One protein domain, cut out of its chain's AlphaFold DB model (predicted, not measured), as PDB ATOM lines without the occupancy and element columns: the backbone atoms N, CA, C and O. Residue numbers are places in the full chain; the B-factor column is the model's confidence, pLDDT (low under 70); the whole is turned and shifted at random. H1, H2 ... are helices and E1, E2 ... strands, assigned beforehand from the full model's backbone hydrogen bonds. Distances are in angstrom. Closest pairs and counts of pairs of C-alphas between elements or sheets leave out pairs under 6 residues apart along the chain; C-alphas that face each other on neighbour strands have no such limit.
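Overview. This is residues 190 to 241 of the 462 residues of an uncharacterized protein of Methyloceanibacter caenitepidi (UniProt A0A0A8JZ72). What is the shape? It has little regular structure: a small antiparallel sheet, ordered E2, E1, E3, grazed by a short helix, H1, with long loops around. What builds it? Of 52 printed residues, 18 are in E1, E2, H1 and E3, in chain order, mixed in class. How large? It is compact, radius of gyration of the C-alphas 10.5 A, spanning 28 by 24 by 14 A.

Along the chain. What comes first? E1, residues 195 to 199, starts at C-alpha (12.305, -34.863, 1.205), 12.6 A long; E2, residues 202 to 206, is 12.8 A. What follows? H1, residues 208 to 212, is 6.1 A; E3, residues 227 to 229, is 6.2 A, ending at C-alpha (13.586, -30.766, 6.199).

Arrangement. How do strands pair? Hairpin E1 and E2 is antiparallel at 145 degrees; N 197 and O 204, 2.8 A, are within hydrogen-bond range. E1 and E3 are antiparallel at 132 degrees; N 198 and O 227, 2.9 A, are too. And H1? It only grazes the sheet; its O i to N i+4 pair is within hydrogen-bond range. E2, H1, E3 form a split strand-helix-strand unit, two strands of one sheet joined through a helix, with E1 between them in the sheet; its crossover is right-handed.

Size, cuts and confidence. Any cut? The printed part has no cut; the link H1 to E3 is long. Where is pLDDT under 70? Residues 190 to 194, 209 and 229 to 241.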
ATOM      1  N   LYS A 190       2.353 -43.106  -3.151       46.78
ATOM      2  CA  LYS A 190       2.517 -41.916  -4.014       46.78
ATOM      3  C   LYS A 190       3.965 -41.475  -3.924       46.78
ATOM      4  O   LYS A 190       4.297 -41.208  -2.772       46.78
ATOM      5  N   PRO A 191       4.789 -41.465  -4.999       50.25
ATOM      6  CA  PRO A 191       6.235 -41.247  -4.907       50.25
ATOM      7  C   PRO A 191       6.496 -40.221  -3.814       50.25
ATOM      8  O   PRO A 191       6.136 -39.054  -3.981       50.25
ATOM      9  N   GLY A 192       6.882 -40.741  -2.635       55.00
ATOM     10  CA  GLY A 192       6.685 -40.025  -1.374       55.00
ATOM     11  C   GLY A 192       7.398 -38.712  -1.536       55.00
ATOM     12  O   GLY A 192       8.558 -38.765  -1.944       55.00
ATOM     13  N   ALA A 193       6.677 -37.598  -1.359       58.34
ATOM     14  CA  ALA A 193       7.165 -36.256  -1.656       58.34
ATOM     15  C   ALA A 193       8.657 -36.197  -1.337       58.34
ATOM     16  O   ALA A 193       9.030 -36.460  -0.201       58.34
ATOM     17  N   THR A 194       9.513 -36.025  -2.348       66.88
ATOM     18  CA  THR A 194      10.954 -36.142  -2.124       66.88
ATOM     19  C   THR A 194      11.346 -35.147  -1.038       66.88
ATOM     20  O   THR A 194      11.115 -33.946  -1.175       66.88
ATOM     21  N   TRP A 195      11.905 -35.653   0.053       71.81
ATOM     22  CA  TRP A 195      12.305 -34.863   1.205       71.81
ATOM     23  C   TRP A 195      13.813 -34.638   1.154       71.81
ATOM     24  O   TRP A 195      14.573 -35.526   0.754       71.81
ATOM     25  N   ASN A 196      14.252 -33.480   1.641       81.06
ATOM     26  CA  ASN A 196      15.646 -33.301   2.017       81.06
ATOM     27  C   ASN A 196      15.840 -33.858   3.428       81.06
ATOM     28  O   ASN A 196      15.225 -33.400   4.386       81.06
ATOM     29  N   TYR A 197      16.694 -34.862   3.563       80.06
ATOM     30  CA  TYR A 197      17.188 -35.346   4.841       80.06
ATOM     31  C   TYR A 197      18.477 -34.599   5.175       80.06
ATOM     32  O   TYR A 197      19.455 -34.695   4.436       80.06
ATOM     33  N   ILE A 198      18.475 -33.829   6.260       79.00
ATOM     34  CA  ILE A 198      19.607 -32.988   6.657       79.00
ATOM     35  C   ILE A 198      20.321 -33.651   7.829       79.00
ATOM     36  O   ILE A 198      19.719 -33.864   8.881       79.00
ATOM     37  N   ALA A 199      21.607 -33.946   7.657       89.00
ATOM     38  CA  ALA A 199      22.485 -34.474   8.698       89.00
ATOM     39  C   ALA A 199      23.886 -33.876   8.540       89.00
ATOM     40  O   ALA A 199      24.368 -33.725   7.419       89.00
ATOM     41  N   ASP A 200      24.532 -33.504   9.647       88.50
ATOM     42  CA  ASP A 200      25.895 -32.945   9.661       88.50
ATOM     43  C   ASP A 200      26.106 -31.751   8.703       88.50
ATOM     44  O   ASP A 200      27.167 -31.584   8.099       88.50
ATOM     45  N   GLY A 201      25.069 -30.926   8.518       80.31
ATOM     46  CA  GLY A 201      25.094 -29.783   7.598       80.31
ATOM     47  C   GLY A 201      25.060 -30.150   6.107       80.31
ATOM     48  O   GLY A 201      25.227 -29.271   5.266       80.31
ATOM     49  N   LYS A 202      24.835 -31.424   5.764       80.31
ATOM     50  CA  LYS A 202      24.670 -31.920   4.391       80.31
ATOM     51  C   LYS A 202      23.225 -32.336   4.138       80.31
ATOM     52  O   LYS A 202      22.559 -32.858   5.030       80.31
ATOM     53  N   SER A 203      22.760 -32.117   2.910       83.25
ATOM     54  CA  SER A 203      21.421 -32.504   2.464       83.25
ATOM     55  C   SER A 203      21.484 -33.753   1.591       83.25
ATOM     56  O   SER A 203      22.295 -33.824   0.669       83.25
ATOM     57  N   TYR A 204      20.607 -34.714   1.868       84.50
ATOM     58  CA  TYR A 204      20.435 -35.960   1.126       84.50
ATOM     59  C   TYR A 204      19.005 -36.017   0.593       84.50
ATOM     60  O   TYR A 204      18.066 -35.719   1.325       84.50
ATOM     61  N   LEU A 205      18.811 -36.427  -0.658       81.06
ATOM     62  CA  LEU A 205      17.464 -36.626  -1.195       81.06
ATOM     63  C   LEU A 205      16.969 -38.023  -0.814       81.06
ATOM     64  O   LEU A 205      17.648 -39.018  -1.068       81.06
ATOM     65  N   THR A 206      15.782 -38.108  -0.221       83.75
ATOM     66  CA  THR A 206      15.133 -39.375   0.142       83.75
ATOM     67  C   THR A 206      13.625 -39.287  -0.112       83.75
ATOM     68  O   THR A 206      13.065 -38.198  -0.201       83.75
ATOM     69  N   ASN A 207      12.944 -40.420  -0.242       80.69
ATOM     70  CA  ASN A 207      11.479 -40.494  -0.259       80.69
ATOM     71  C   ASN A 207      11.000 -41.327   0.938       80.69
ATOM     72  O   ASN A 207      11.813 -41.905   1.657       80.69
ATOM     73  N   ASP A 208       9.692 -41.408   1.182       74.62
ATOM     74  CA  ASP A 208       9.182 -42.116   2.368       74.62
ATOM     75  C   ASP A 208       9.603 -43.593   2.433       74.62
ATOM     76  O   ASP A 208       9.844 -44.115   3.520       74.62
ATOM     77  N   GLN A 209       9.790 -44.246   1.284       69.88
ATOM     78  CA  GLN A 209      10.245 -45.635   1.221       69.88
ATOM     79  C   GLN A 209      11.751 -45.803   1.452       69.88
ATOM     80  O   GLN A 209      12.193 -46.796   2.030       69.88
ATOM     81  N   ALA A 210      12.559 -44.879   0.938       75.62
ATOM     82  CA  ALA A 210      14.005 -44.864   1.113       75.62
ATOM     83  C   ALA A 210      14.345 -44.476   2.560       75.62
ATOM     84  O   ALA A 210      15.096 -45.186   3.225       75.62
ATOM     85  N   ALA A 211      13.667 -43.468   3.113       75.38
ATOM     86  CA  ALA A 211      13.804 -43.054   4.504       75.38
ATOM     87  C   ALA A 211      13.410 -44.167   5.489       75.38
ATOM     88  O   ALA A 211      14.121 -44.387   6.467       75.38
ATOM     89  N   ALA A 212      12.333 -44.919   5.218       74.94
ATOM     90  CA  ALA A 212      11.944 -46.076   6.035       74.94
ATOM     91  C   ALA A 212      13.006 -47.190   6.048       74.94
ATOM     92  O   ALA A 212      13.106 -47.946   7.012       74.94
ATOM     93  N   ARG A 213      13.819 -47.273   4.991       77.50
ATOM     94  CA  ARG A 213      14.960 -48.191   4.878       77.50
ATOM     95  C   ARG A 213      16.273 -47.577   5.373       77.50
ATOM     96  O   ARG A 213      17.298 -48.247   5.326       77.50
ATOM     97  N   GLY A 214      16.253 -46.327   5.838       83.25
ATOM     98  CA  GLY A 214      17.449 -45.600   6.252       83.25
ATOM     99  C   GLY A 214      18.410 -45.312   5.098       83.25
ATOM    100  O   GLY A 214      19.615 -45.286   5.326       83.25
ATOM    101  N   VAL A 215      17.901 -45.128   3.874       85.75
ATOM    102  CA  VAL A 215      18.705 -44.863   2.672       85.75
ATOM    103  C   VAL A 215      18.251 -43.613   1.904       85.75
ATOM    104  O   VAL A 215      17.125 -43.130   2.051       85.75
ATOM    105  N   ASP A 216      19.155 -43.054   1.105       85.50
ATOM    106  CA  ASP A 216      18.874 -42.000   0.130       85.50
ATOM    107  C   ASP A 216      18.185 -42.574  -1.128       85.50
ATOM    108  O   ASP A 216      17.972 -43.784  -1.252       85.50
ATOM    109  N   LEU A 217      17.819 -41.712  -2.083       78.88
ATOM    110  CA  LEU A 217      17.212 -42.137  -3.355       78.88
ATOM    111  C   LEU A 217      18.110 -43.058  -4.201       78.88
ATOM    112  O   LEU A 217      17.597 -43.773  -5.058       78.88
ATOM    113  N   ASN A 218      19.421 -43.058  -3.962       80.50
ATOM    114  CA  ASN A 218      20.394 -43.899  -4.657       80.50
ATOM    115  C   ASN A 218      20.676 -45.217  -3.906       80.50
ATOM    116  O   ASN A 218      21.469 -46.029  -4.378       80.50
ATOM    117  N   GLY A 219      20.041 -45.445  -2.749       80.81
ATOM    118  CA  GLY A 219      20.242 -46.627  -1.912       80.81
ATOM    119  C   GLY A 219      21.431 -46.544  -0.948       80.81
ATOM    120  O   GLY A 219      21.736 -47.540  -0.292       80.81
ATOM    121  N   ASN A 220      22.093 -45.391  -0.821       87.12
ATOM    122  CA  ASN A 220      23.171 -45.203   0.150       87.12
ATOM    123  C   ASN A 220      22.600 -44.967   1.555       87.12
ATOM    124  O   ASN A 220      21.576 -44.298   1.675       87.12
ATOM    125  N   PRO A 221      23.258 -45.433   2.630       90.94
ATOM    126  CA  PRO A 221      22.787 -45.208   3.994       90.94
ATOM    127  C   PRO A 221      22.695 -43.716   4.337       90.94
ATOM    128  O   PRO A 221      23.627 -42.952   4.074       90.94
ATOM    129  N   LEU A 222      21.601 -43.310   4.981       87.56
ATOM    130  CA  LEU A 222      21.454 -41.973   5.549       87.56
ATOM    131  C   LEU A 222      22.271 -41.863   6.849       87.56
ATOM    132  O   LEU A 222      22.237 -42.789   7.667       87.56
ATOM    133  N   PRO A 223      22.980 -40.745   7.092       89.81
ATOM    134  CA  PRO A 223      23.689 -40.541   8.353       89.81
ATOM    135  C   PRO A 223      22.730 -40.541   9.549       89.81
ATOM    136  O   PRO A 223      21.606 -40.039   9.462       89.81
ATOM    137  N   ALA A 224      23.166 -41.090  10.682       88.06
ATOM    138  CA  ALA A 224      22.355 -41.129  11.896       88.06
ATOM    139  C   ALA A 224      22.120 -39.716  12.466       88.06
ATOM    140  O   ALA A 224      22.991 -38.857  12.391       88.06
ATOM    141  N   GLY A 225      20.948 -39.487  13.068       85.31
ATOM    142  CA  GLY A 225      20.626 -38.224  13.749       85.31
ATOM    143  C   GLY A 225      20.199 -37.066  12.840       85.31
ATOM    144  O   GLY A 225      20.048 -35.947  13.325       85.31
ATOM    145  N   GLY A 226      19.985 -37.312  11.547       84.94
ATOM    146  CA  GLY A 226      19.404 -36.323  10.644       84.94
ATOM    147  C   GLY A 226      17.889 -36.186  10.790       84.94
ATOM    148  O   GLY A 226      17.220 -36.994  11.436       84.94
ATOM    149  N   TYR A 227      17.337 -35.150  10.169       79.62
ATOM    150  CA  TYR A 227      15.903 -34.866  10.183       79.62
ATOM    151  C   TYR A 227      15.376 -34.573   8.777       79.62
ATOM    152  O   TYR A 227      16.116 -34.136   7.893       79.62
ATOM    153  N   LYS A 228      14.076 -34.814   8.563       76.44
ATOM    154  CA  LYS A 228      13.383 -34.404   7.336       76.44
ATOM    155  C   LYS A 228      13.186 -32.887   7.370       76.44
ATOM    156  O   LYS A 228      12.437 -32.387   8.205       76.44
ATOM    157  N   GLY A 229      13.858 -32.168   6.482       67.31
ATOM    158  CA  GLY A 229      13.586 -30.766   6.199       67.31
ATOM    159  C   GLY A 229      12.523 -30.654   5.109       67.31
ATOM    160  O   GLY A 229      12.665 -31.235   4.030       67.31
ATOM    161  N   THR A 230      11.455 -29.905   5.372       54.22
ATOM    162  CA  THR A 230      10.572 -29.411   4.313       54.22
ATOM    163  C   THR A 230      11.349 -28.398   3.494       54.22
ATOM    164  O   THR A 230      11.790 -27.380   4.024       54.22
ATOM    165  N   VAL A 231      11.532 -28.675   2.207       52.16
ATOM    166  CA  VAL A 231      11.973 -27.630   1.291       52.16
ATOM    167  C   VAL A 231      10.769 -26.728   1.055       52.16
ATOM    168  O   VAL A 231       9.772 -27.171   0.492       52.16
ATOM    169  N   GLU A 232      10.823 -25.491   1.539       38.88
ATOM    170  CA  GLU A 232       9.884 -24.466   1.092       38.88
ATOM    171  C   GLU A 232      10.249 -24.092  -0.350       38.88
ATOM    172  O   GLU A 232      11.286 -23.487  -0.612       38.88
ATOM    173  N   GLY A 233       9.418 -24.546  -1.287       48.66
ATOM    174  CA  GLY A 233       9.569 -24.369  -2.730       48.66
ATOM    175  C   GLY A 233       8.817 -25.477  -3.465       48.66
ATOM    176  O   GLY A 233       8.753 -26.610  -2.981       48.66
ATOM    177  N   ALA A 234       8.198 -25.176  -4.608       44.03
ATOM    178  CA  ALA A 234       7.529 -26.211  -5.388       44.03
ATOM    179  C   ALA A 234       8.575 -27.233  -5.871       44.03
ATOM    180  O   ALA A 234       9.725 -26.884  -6.115       44.03
ATOM    181  N   ALA A 235       8.197 -28.499  -6.082       44.66
ATOM    182  CA  ALA A 235       9.114 -29.524  -6.610       44.66
ATOM    183  C   ALA A 235       9.779 -29.133  -7.957       44.66
ATOM    184  O   ALA A 235      10.800 -29.711  -8.334       44.66
ATOM    185  N   GLY A 236       9.210 -28.146  -8.663       44.78
ATOM    186  CA  GLY A 236       9.808 -27.507  -9.837       44.78
ATOM    187  C   GLY A 236      10.967 -26.552  -9.527       44.78
ATOM    188  O   GLY A 236      11.910 -26.497 -10.308       44.78
ATOM    189  N   ASP A 237      10.965 -25.884  -8.372       41.47
ATOM    190  CA  ASP A 237      11.999 -24.918  -7.963       41.47
ATOM    191  C   ASP A 237      13.297 -25.605  -7.504       41.47
ATOM    192  O   ASP A 237      14.373 -25.012  -7.530       41.47
ATOM    193  N   VAL A 238      13.211 -26.883  -7.121       43.22
ATOM    194  CA  VAL A 238      14.353 -27.728  -6.730       43.22
ATOM    195  C   VAL A 238      14.820 -28.698  -7.820       43.22
ATOM    196  O   VAL A 238      15.668 -29.548  -7.561       43.22
ATOM    197  N   GLY A 239      14.286 -28.599  -9.043       42.38
ATOM    198  CA  GLY A 239      14.690 -29.472 -10.155       42.38
ATOM    199  C   GLY A 239      14.297 -30.947  -9.980       42.38
ATOM    200  O   GLY A 239      14.871 -31.819 -10.629       42.38
ATOM    201  N   VAL A 240      13.327 -31.240  -9.103       44.69
ATOM    202  CA  VAL A 240      12.888 -32.611  -8.774       44.69
ATOM    203  C   VAL A 240      11.694 -33.050  -9.630       44.69
ATOM    204  O   VAL A 240      11.441 -34.248  -9.767       44.69
ATOM    205  N   THR A 241      10.981 -32.129 -10.290       48.28
ATOM    206  CA  THR A 241      10.080 -32.515 -11.386       48.28
ATOM    207  C   THR A 241      10.924 -32.969 -12.569       48.28
ATOM    208  O   THR A 241      11.450 -32.151 -13.320       48.28
TER     209      THR A 241